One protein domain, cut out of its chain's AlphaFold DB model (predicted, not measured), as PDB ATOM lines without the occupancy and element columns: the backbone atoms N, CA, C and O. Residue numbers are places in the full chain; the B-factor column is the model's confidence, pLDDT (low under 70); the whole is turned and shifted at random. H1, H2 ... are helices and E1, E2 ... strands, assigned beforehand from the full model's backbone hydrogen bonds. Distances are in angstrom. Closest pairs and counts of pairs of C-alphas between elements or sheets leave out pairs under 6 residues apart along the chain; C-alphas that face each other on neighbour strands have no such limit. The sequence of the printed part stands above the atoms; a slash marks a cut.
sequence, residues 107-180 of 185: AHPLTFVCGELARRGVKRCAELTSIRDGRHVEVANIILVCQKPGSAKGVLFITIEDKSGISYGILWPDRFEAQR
ATOM      1  N   ALA A 107     137.629  14.881 -65.280       94.31
ATOM      2  CA  ALA A 107     138.125  15.252 -63.958       94.31
ATOM      3  C   ALA A 107     136.977  15.539 -62.981       94.31
ATOM      4  O   ALA A 107     135.852  15.823 -63.378       94.31
ATOM      5  N   HIS A 108     137.289  15.564 -61.684       95.62
ATOM      6  CA  HIS A 108     136.384  16.097 -60.663       95.62
ATOM      7  C   HIS A 108     136.379  17.645 -60.692       95.62
ATOM      8  O   HIS A 108     137.466  18.223 -60.825       95.62
ATOM      9  N   PRO A 109     135.247  18.349 -60.461       94.56
ATOM     10  CA  PRO A 109     135.159  19.812 -60.577       94.56
ATOM     11  C   PRO A 109     136.141  20.564 -59.675       94.56
ATOM     12  O   PRO A 109     136.726  21.574 -60.057       94.56
ATOM     13  N   LEU A 110     136.405  20.033 -58.480       95.12
ATOM     14  CA  LEU A 110     137.359  20.645 -57.548       95.12
ATOM     15  C   LEU A 110     138.820  20.573 -58.011       95.12
ATOM     16  O   LEU A 110     139.671  21.239 -57.425       95.12
ATOM     17  N   THR A 111     139.138  19.812 -59.061       95.00
ATOM     18  CA  THR A 111     140.496  19.743 -59.625       95.00
ATOM     19  C   THR A 111     140.989  21.117 -60.070       95.00
ATOM     20  O   THR A 111     142.142  21.453 -59.817       95.00
ATOM     21  N   PHE A 112     140.108  21.944 -60.634       94.38
ATOM     22  CA  PHE A 112     140.460  23.269 -61.156       94.38
ATOM     23  C   PHE A 112     140.719  24.313 -60.061       94.38
ATOM     24  O   PHE A 112     141.333  25.344 -60.323       94.38
ATOM     25  N   VAL A 113     140.284  24.050 -58.824       93.81
ATOM     26  CA  VAL A 113     140.421  24.975 -57.685       93.81
ATOM     27  C   VAL A 113     141.203  24.376 -56.514       93.81
ATOM     28  O   VAL A 113     141.392  25.044 -55.498       93.81
ATOM     29  N   CYS A 114     141.711  23.143 -56.629       93.69
ATOM     30  CA  CYS A 114     142.308  22.437 -55.492       93.69
ATOM     31  C   CYS A 114     143.539  23.147 -54.918       93.69
ATOM     32  O   CYS A 114     143.756  23.094 -53.713       93.69
ATOM     33  N   GLY A 115     144.327  23.832 -55.754       95.12
ATOM     34  CA  GLY A 115     145.473  24.614 -55.284       95.12
ATOM     35  C   GLY A 115     145.059  25.796 -54.405       95.12
ATOM     36  O   GLY A 115     145.700  26.071 -53.395       95.12
ATOM     37  N   GLU A 116     143.958  26.465 -54.750       96.44
ATOM     38  CA  GLU A 116     143.408  27.563 -53.952       96.44
ATOM     39  C   GLU A 116     142.780  27.057 -52.651       96.44
ATOM     40  O   GLU A 116     143.034  27.611 -51.584       96.44
ATOM     41  N   LEU A 117     142.025  25.959 -52.718       96.12
ATOM     42  CA  LEU A 117     141.452  25.309 -51.538       96.12
ATOM     43  C   LEU A 117     142.543  24.860 -50.555       96.12
ATOM     44  O   LEU A 117     142.442  25.124 -49.358       96.12
ATOM     45  N   ALA A 118     143.627  24.269 -51.062       94.88
ATOM     46  CA  ALA A 118     144.763  23.863 -50.242       94.88
ATOM     47  C   ALA A 118     145.437  25.060 -49.552       94.88
ATOM     48  O   ALA A 118     145.741  24.979 -48.363       94.88
ATOM     49  N   ARG A 119     145.613  26.193 -50.253       97.31
ATOM     50  CA  ARG A 119     146.142  27.434 -49.651       97.31
ATOM     51  C   ARG A 119     145.261  27.973 -48.525       97.31
ATOM     52  O   ARG A 119     145.784  28.530 -47.567       97.31
ATOM     53  N   ARG A 120     143.944  27.780 -48.617       96.56
ATOM     54  CA  ARG A 120     142.978  28.150 -47.569       96.56
ATOM     55  C   ARG A 120     142.899  27.136 -46.423       96.56
ATOM     56  O   ARG A 120     142.166  27.357 -45.470       96.56
ATOM     57  N   GLY A 121     143.649  26.035 -46.496       95.31
ATOM     58  CA  GLY A 121     143.650  24.988 -45.474       95.31
ATOM     59  C   GLY A 121     142.468  24.020 -45.552       95.31
ATOM     60  O   GLY A 121     142.294  23.216 -44.634       95.31
ATOM     61  N   VAL A 122     141.689  24.057 -46.639       96.81
ATOM     62  CA  VAL A 122     140.566  23.143 -46.877       96.81
ATOM     63  C   VAL A 122     141.094  21.721 -47.058       96.81
ATOM     64  O   VAL A 122     142.046  21.483 -47.806       96.81
ATOM     65  N   LYS A 123     140.478  20.770 -46.359       96.06
ATOM     66  CA  LYS A 123     140.881  19.364 -46.331       96.06
ATOM     67  C   LYS A 123     140.175  18.549 -47.402       96.06
ATOM     68  O   LYS A 123     139.006  18.778 -47.707       96.06
ATOM     69  N   ARG A 124     140.915  17.589 -47.956       95.94
ATOM     70  CA  ARG A 124     140.392  16.561 -48.862       95.94
ATOM     71  C   ARG A 124     139.740  15.428 -48.080       95.94
ATOM     72  O   ARG A 124     140.152  15.167 -46.948       95.94
ATOM     73  N   CYS A 125     138.821  14.698 -48.707       96.50
ATOM     74  CA  CYS A 125     138.189  13.511 -48.115       96.50
ATOM     75  C   CYS A 125     139.221  12.523 -47.552       96.50
ATOM     76  O   CYS A 125     139.136  12.122 -46.393       96.50
ATOM     77  N   ALA A 126     140.254  12.195 -48.333       95.44
ATOM     78  CA  ALA A 126     141.286  11.244 -47.921       95.44
ATOM     79  C   ALA A 126     142.106  11.690 -46.694       95.44
ATOM     80  O   ALA A 126     142.721  10.853 -46.038       95.44
ATOM     81  N   GLU A 127     142.136  12.986 -46.366       95.00
ATOM     82  CA  GLU A 127     142.861  13.489 -45.192       95.00
ATOM     83  C   GLU A 127     142.059  13.323 -43.898       95.00
ATOM     84  O   GLU A 127     142.661  13.234 -42.826       95.00
ATOM     85  N   LEU A 128     140.726  13.256 -43.979       94.44
ATOM     86  CA  LEU A 128     139.836  13.278 -42.814       94.44
ATOM     87  C   LEU A 128     140.079  12.117 -41.848       94.44
ATOM     88  O   LEU A 128     139.973  12.299 -40.640       94.44
ATOM     89  N   THR A 129     140.480  10.955 -42.360       92.12
ATOM     90  CA  THR A 129     140.781   9.757 -41.558       92.12
ATOM     91  C   THR A 129     141.977   9.933 -40.620       92.12
ATOM     92  O   THR A 129     142.087   9.222 -39.627       92.12
ATOM     93  N   SER A 130     142.871  10.878 -40.919       93.81
ATOM     94  CA  SER A 130     144.084  11.144 -40.135       93.81
ATOM     95  C   SER A 130     143.924  12.278 -39.116       93.81
ATOM     96  O   SER A 130     144.830  12.546 -38.322       93.81
ATOM     97  N   ILE A 131     142.788  12.978 -39.141       94.81
ATOM     98  CA  ILE A 131     142.552  14.149 -38.302       94.81
ATOM     99  C   ILE A 131     142.125  13.700 -36.906       94.81
ATOM    100  O   ILE A 131     141.293  12.814 -36.736       94.81
ATOM    101  N   ARG A 132     142.708  14.334 -35.883       94.75
ATOM    102  CA  ARG A 132     142.354  14.079 -34.482       94.75
ATOM    103  C   ARG A 132     140.923  14.525 -34.194       94.75
ATOM    104  O   ARG A 132     140.504  15.583 -34.665       94.75
ATOM    105  N   ASP A 133     140.239  13.757 -33.356       94.69
ATOM    106  CA  ASP A 133     138.893  14.076 -32.886       94.69
ATOM    107  C   ASP A 133     138.809  15.460 -32.205       94.69
ATOM    108  O   ASP A 133     139.797  15.982 -31.677       94.69
ATOM    109  N   GLY A 134     137.629  16.081 -32.272       90.94
ATOM    110  CA  GLY A 134     137.351  17.409 -31.710       90.94
ATOM    111  C   GLY A 134     137.924  18.595 -32.498       90.94
ATOM    112  O   GLY A 134     137.776  19.748 -32.084       90.94
ATOM    113  N   ARG A 135     138.585  18.361 -33.639       93.25
ATOM    114  CA  ARG A 135     139.115  19.433 -34.493       93.25
ATOM    115  C   ARG A 135     138.054  19.970 -35.451       93.25
ATOM    116  O   ARG A 135     137.407  19.217 -36.166       93.25
ATOM    117  N   HIS A 136     137.962  21.296 -35.532       92.12
ATOM    118  CA  HIS A 136     137.231  21.964 -36.605       92.12
ATOM    119  C   HIS A 136     138.039  21.903 -37.901       92.12
ATOM    120  O   HIS A 136     139.230  22.233 -37.912       92.12
ATOM    121  N   VAL A 137     137.383  21.483 -38.977       94.44
ATOM    122  CA  VAL A 137     137.966  21.367 -40.314       94.44
ATOM    123  C   VAL A 137     137.002  21.930 -41.343       94.44
ATOM    124  O   VAL A 137     135.787  21.838 -41.182       94.44
ATOM    125  N   GLU A 138     137.557  22.500 -42.404       95.00
ATOM    126  CA  GLU A 138     136.797  22.928 -43.571       95.00
ATOM    127  C   GLU A 138     137.048  21.947 -44.710       95.00
ATOM    128  O   GLU A 138     138.180  21.507 -44.923       95.00
ATOM    129  N   VAL A 139     135.991  21.603 -45.437       94.75
ATOM    130  CA  VAL A 139     136.033  20.668 -46.557       94.75
ATOM    131  C   VAL A 139     135.173  21.208 -47.697       94.75
ATOM    132  O   VAL A 139     134.075  21.710 -47.467       94.75
ATOM    133  N   ALA A 140     135.663  21.102 -48.929       94.12
ATOM    134  CA  ALA A 140     134.918  21.451 -50.136       94.12
ATOM    135  C   ALA A 140     134.674  20.170 -50.926       94.12
ATOM    136  O   ALA A 140     135.633  19.466 -51.224       94.12
ATOM    137  N   ASN A 141     133.410  19.864 -51.233       93.62
ATOM    138  CA  ASN A 141     132.989  18.585 -51.811       93.62
ATOM    139  C   ASN A 141     131.690  18.730 -52.613       93.62
ATOM    140  O   ASN A 141     130.997  19.743 -52.504       93.62
ATOM    141  N   ILE A 142     131.341  17.683 -53.356       93.81
ATOM    142  CA  ILE A 142     130.000  17.465 -53.912       93.81
ATOM    143  C   ILE A 142     129.217  16.562 -52.957       93.81
ATOM    144  O   ILE A 142     129.780  15.644 -52.368       93.81
ATOM    145  N   ILE A 143     127.923  16.826 -52.779       93.62
ATOM    146  CA  ILE A 143     127.033  15.950 -52.009       93.62
ATOM    147  C   ILE A 143     126.437  14.914 -52.961       93.62
ATOM    148  O   ILE A 143     125.747  15.281 -53.907       93.62
ATOM    149  N   LEU A 144     126.670  13.635 -52.680       91.44
ATOM    150  CA  LEU A 144     126.128  12.518 -53.455       91.44
ATOM    151  C   LEU A 144     124.765  12.060 -52.944       91.44
ATOM    152  O   LEU A 144     123.853  11.779 -53.716       91.44
ATOM    153  N   VAL A 145     124.639  11.931 -51.624       94.00
ATOM    154  CA  VAL A 145     123.467  11.332 -50.982       94.00
ATOM    155  C   VAL A 145     123.127  12.116 -49.726       94.00
ATOM    156  O   VAL A 145     124.013  12.435 -48.940       94.00
ATOM    157  N   CYS A 146     121.834  12.361 -49.525       94.38
ATOM    158  CA  CYS A 146     121.253  12.925 -48.313       94.38
ATOM    159  C   CYS A 146     120.179  11.967 -47.788       94.38
ATOM    160  O   CYS A 146     119.194  11.707 -48.476       94.38
ATOM    161  N   GLN A 147     120.339  11.458 -46.569       94.38
ATOM    162  CA  GLN A 147     119.385  10.553 -45.926       94.38
ATOM    163  C   GLN A 147     118.917  11.117 -44.589       94.38
ATOM    164  O   GLN A 147     119.721  11.404 -43.707       94.38
ATOM    165  N   LYS A 148     117.597  11.227 -44.414       94.00
ATOM    166  CA  LYS A 148     116.959  11.649 -43.159       94.00
ATOM    167  C   LYS A 148     116.028  10.532 -42.669       94.00
ATOM    168  O   LYS A 148     114.826  10.584 -42.933       94.00
ATOM    169  N   PRO A 149     116.561   9.479 -42.028       93.06
ATOM    170  CA  PRO A 149     115.738   8.376 -41.549       93.06
ATOM    171  C   PRO A 149     114.767   8.855 -40.462       93.06
ATOM    172  O   PRO A 149     115.128   9.649 -39.594       93.06
ATOM    173  N   GLY A 150     113.529   8.349 -40.486       90.81
ATOM    174  CA  GLY A 150     112.466   8.789 -39.570       90.81
ATOM    175  C   GLY A 150     112.780   8.559 -38.086       90.81
ATOM    176  O   GLY A 150     112.335   9.320 -37.232       90.81
ATOM    177  N   SER A 151     113.607   7.561 -37.774       90.25
ATOM    178  CA  SER A 151     114.038   7.235 -36.409       90.25
ATOM    179  C   SER A 151     115.122   8.165 -35.851       90.25
ATOM    180  O   SER A 151     115.334   8.191 -34.640       90.25
ATOM    181  N   ALA A 152     115.803   8.955 -36.688       85.75
ATOM    182  CA  ALA A 152     116.992   9.711 -36.286       85.75
ATOM    183  C   ALA A 152     116.693  11.137 -35.795       85.75
ATOM    184  O   ALA A 152     117.552  12.008 -35.877       85.75
ATOM    185  N   LYS A 153     115.471  11.403 -35.304       89.50
ATOM    186  CA  LYS A 153     115.065  12.704 -34.727       89.50
ATOM    187  C   LYS A 153     115.456  13.912 -35.598       89.50
ATOM    188  O   LYS A 153     115.848  14.963 -35.102       89.50
ATOM    189  N   GLY A 154     115.373  13.746 -36.916       88.88
ATOM    190  CA  GLY A 154     115.675  14.791 -37.887       88.88
ATOM    191  C   GLY A 154     117.145  14.945 -38.290       88.88
ATOM    192  O   GLY A 154     117.401  15.775 -39.161       88.88
ATOM    193  N   VAL A 155     118.073  14.165 -37.734       94.81
ATOM    194  CA  VAL A 155     119.481  14.128 -38.163       94.81
ATOM    195  C   VAL A 155     119.585  13.724 -39.635       94.81
ATOM    196  O   VAL A 155     118.881  12.819 -40.091       94.81
ATOM    197  N   LEU A 156     120.457  14.413 -40.375       93.38
ATOM    198  CA  LEU A 156     120.739  14.139 -41.780       93.38
ATOM    199  C   LEU A 156     122.108  13.466 -41.915       93.38
ATOM    200  O   LEU A 156     123.111  13.982 -41.432       93.38
ATOM    201  N   PHE A 157     122.147  12.342 -42.616       95.25
ATOM    202  CA  PHE A 157     123.375  11.669 -43.019       95.25
ATOM    203  C   PHE A 157     123.687  12.067 -44.454       95.25
ATOM    204  O   PHE A 157     122.811  11.978 -45.320       95.25
ATOM    205  N   ILE A 158     124.914  12.517 -44.704       95.38
ATOM    206  CA  ILE A 158     125.361  12.890 -46.043       95.38
ATOM    207  C   ILE A 158     126.566  12.066 -46.475       95.38
ATOM    208  O   ILE A 158     127.453  11.772 -45.672       95.38
ATOM    209  N   THR A 159     126.610  11.746 -47.760       96.31
ATOM    210  CA  THR A 159     127.816  11.250 -48.426       96.31
ATOM    211  C   THR A 159     128.363  12.377 -49.279       96.31
ATOM    212  O   THR A 159     127.640  12.918 -50.117       96.31
ATOM    213  N   ILE A 160     129.623  12.728 -49.058       95.06
ATOM    214  CA  ILE A 160     130.329  13.770 -49.799       95.06
ATOM    215  C   ILE A 160     131.480  13.166 -50.591       95.06
ATOM    216  O   ILE A 160     132.066  12.175 -50.157       95.06
ATOM    217  N   GLU A 161     131.806  13.766 -51.727       95.31
ATOM    218  CA  GLU A 161     132.920  13.346 -52.569       95.31
ATOM    219  C   GLU A 161     133.833  14.500 -52.989       95.31
ATOM    220  O   GLU A 161     133.396  15.635 -53.212       95.31
ATOM    221  N   ASP A 162     135.108  14.162 -53.150       94.94
ATOM    222  CA  ASP A 162     136.064  14.919 -53.942       94.94
ATOM    223  C   ASP A 162     136.911  13.972 -54.810       94.94
ATOM    224  O   ASP A 162     136.734  12.752 -54.825       94.94
ATOM    225  N   LYS A 163     137.908  14.524 -55.511       93.19
ATOM    226  CA  LYS A 163     138.833  13.737 -56.346       93.19
ATOM    227  C   LYS A 163     139.657  12.686 -55.586       93.19
ATOM    228  O   LYS A 163     140.330  11.883 -56.221       93.19
ATOM    229  N   SER A 164     139.715  12.762 -54.257       94.69
ATOM    230  CA  SER A 164     140.452  11.830 -53.400       94.69
ATOM    231  C   SER A 164     139.581  10.694 -52.863       94.69
ATOM    232  O   SER A 164     140.122   9.731 -52.324       94.69
ATOM    233  N   GLY A 165     138.260  10.781 -53.038       93.75
ATOM    234  CA  GLY A 165     137.306   9.746 -52.670       93.75
ATOM    235  C   GLY A 165     136.087  10.309 -51.949       93.75
ATOM    236  O   GLY A 165     135.788  11.502 -52.001       93.75
ATOM    237  N   ILE A 166     135.384   9.418 -51.255       95.94
ATOM    238  CA  ILE A 166     134.169   9.743 -50.512       95.94
ATOM    239  C   ILE A 166     134.436   9.886 -49.014       95.94
ATOM    240  O   ILE A 166     135.405   9.357 -48.467       95.94
ATOM    241  N   SER A 167     133.544  10.583 -48.330       96.19
ATOM    242  CA  SER A 167     133.480  10.659 -46.875       96.19
ATOM    243  C   SER A 167     132.031  10.785 -46.416       96.19
ATOM    244  O   SER A 167     131.142  11.137 -47.193       96.19
ATOM    245  N   TYR A 168     131.787  10.479 -45.147       95.31
ATOM    246  CA  TYR A 168     130.454  10.510 -44.558       95.31
ATOM    247  C   TYR A 168     130.365  11.627 -43.525       95.31
ATOM    248  O   TYR A 168     131.295  11.840 -42.748       95.31
ATOM    249  N   GLY A 169     129.240  12.334 -43.520       93.06
ATOM    250  CA  GLY A 169     128.963  13.426 -42.599       93.06
ATOM    251  C   GLY A 169     127.621  13.253 -41.902       93.06
ATOM    252  O   GLY A 169     126.691  12.653 -42.442       93.06
ATOM    253  N   ILE A 170     127.521  13.816 -40.700       94.00
ATOM    254  CA  ILE A 170     126.281  13.905 -39.930       94.00
ATOM    255  C   ILE A 170     125.977  15.383 -39.716       94.00
ATOM    256  O   ILE A 170     126.797  16.120 -39.171       94.00
ATOM    257  N   LEU A 171     124.794  15.815 -40.144       92.50
ATOM    258  CA  LEU A 171     124.292  17.161 -39.920       92.50
ATOM    259  C   LEU A 171     123.196  17.116 -38.863       92.50
ATOM    260  O   LEU A 171     122.128  16.524 -39.050       92.50
ATOM    261  N   TRP A 172     123.480  17.778 -37.746       92.94
ATOM    262  CA  TRP A 172     122.533  17.963 -36.657       92.94
ATOM    263  C   TRP A 172     121.515  19.060 -37.014       92.94
ATOM    264  O   TRP A 172     121.911  20.072 -37.604       92.94
ATOM    265  N   PRO A 173     120.216  18.888 -36.692       89.75
ATOM    266  CA  PRO A 173     119.164  19.821 -37.107       89.75
ATOM    267  C   PRO A 173     119.396  21.265 -36.655       89.75
ATOM    268  O   PRO A 173     119.229  22.189 -37.442       89.75
ATOM    269  N   ASP A 174     119.828  21.457 -35.410       88.69
ATOM    270  CA  ASP A 174     120.140  22.761 -34.819       88.69
ATOM    271  C   ASP A 174     121.237  23.495 -35.604       88.69
ATOM    272  O   ASP A 174     121.123  24.687 -35.889       88.69
ATOM    273  N   ARG A 175     122.284  22.767 -36.008       87.12
ATOM    274  CA  ARG A 175     123.398  23.313 -36.793       87.12
ATOM    275  C   ARG A 175     123.007  23.585 -38.236       87.12
ATOM    276  O   ARG A 175     123.415  24.608 -38.780       87.12
ATOM    277  N   PHE A 176     122.216  22.700 -38.838       83.56
ATOM    278  CA  PHE A 176     121.725  22.884 -40.199       83.56
ATOM    279  C   PHE A 176     120.834  24.124 -40.310       83.56
ATOM    280  O   PHE A 176     121.090  24.974 -41.160       83.56
ATOM    281  N   GLU A 177     119.845  24.276 -39.424       83.00
ATOM    282  CA  GLU A 177     118.943  25.434 -39.451       83.00
ATOM    283  C   GLU A 177     119.690  26.746 -39.174       83.00
ATOM    284  O   GLU A 177     119.462  27.737 -39.862       83.00
ATOM    285  N   ALA A 178     120.662  26.747 -38.253       81.94
ATOM    286  CA  ALA A 178     121.484  27.928 -37.979       81.94
ATOM    287  C   ALA A 178     122.336  28.384 -39.182       81.94
ATOM    288  O   ALA A 178     122.690  29.561 -39.276       81.94
ATOM    289  N   GLN A 179     122.690  27.471 -40.093       77.19
ATOM    290  CA  GLN A 179     123.519  27.764 -41.270       77.19
ATOM    291  C   GLN A 179     122.727  27.865 -42.578       77.19
ATOM    292  O   GLN A 179     123.284  28.243 -43.614       77.19
ATOM    293  N   ARG A 180     121.422  27.583 -42.547       76.50
ATOM    294  CA  ARG A 180     120.542  27.724 -43.701       76.50
ATOM    295  C   ARG A 180     120.344  29.207 -44.010       76.50
ATOM    296  O   ARG A 180     119.465  29.873 -43.473       76.50
TER     297      ARG A 180
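Overview. This is residues 107 to 180 of the 185 residues of an uncharacterized protein of Novosphingobium barchaimii (UniProt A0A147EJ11). A long, twisted ribbon of three antiparallel strands makes the core, with short helices scattered about it: H3 over E3, H1 and H2 toward the end where E2 turns into E3, and H4 toward the other end, following E3. The long link from H3 to E1 makes a wide loop before the ribbon begins. The printed part has 74 residues in a mixed class, in the order H1 H2 H3 E1 E2 E3 H4, and the sheet order is E1 - E2 - E3. It is only just compact, close to loose, with a radius of gyration of the C-alphas of 13.6 A and spans of 39 by 27 by 24 A.

Arrangement. E1, residues 142 to 147, E2, residues 156 to 162, and E3, residues 165 to 171, form a meander, each strand the antiparallel neighbour of the one before. The hairpin of E1 and E2 has N 144 and O 159 within hydrogen-bond range at 2.8 A, and the hairpin of E2 and E3 has N 160 and O 167 at 2.9 A. H3, residues 125 to 128, is on the sheet, over E3, at a height of 7.1 A; their closest C-alphas, of Cys 125 and Ser 167, are 5.6 A apart. H1, residues 109 to 112, only grazes the sheet with residues 109 to 111. H2, residues 114 to 119, and H4, residues 173 to 179, are not on the sheet. Every O i to N i+4 pair is within hydrogen-bond range in H2 and H4; H1 and H3 are too short for such a pair.

Along the chain. H1 begins at C-alpha 109 (135.159, 19.812, -60.577). E1 measures 15.0 A, E2 19.6 A, E3 19.7 A and H4 10.0 A, ending at C-alpha 179 (123.519, 27.764, -41.270).

Size, cuts and confidence. The C-alphas farthest apart, of Gly 115 and Ser 151, are 40.6 A apart. The printed part has no cut. The link from H3 to E1, 13 residues, is long. No printed residue has a pLDDT under 70.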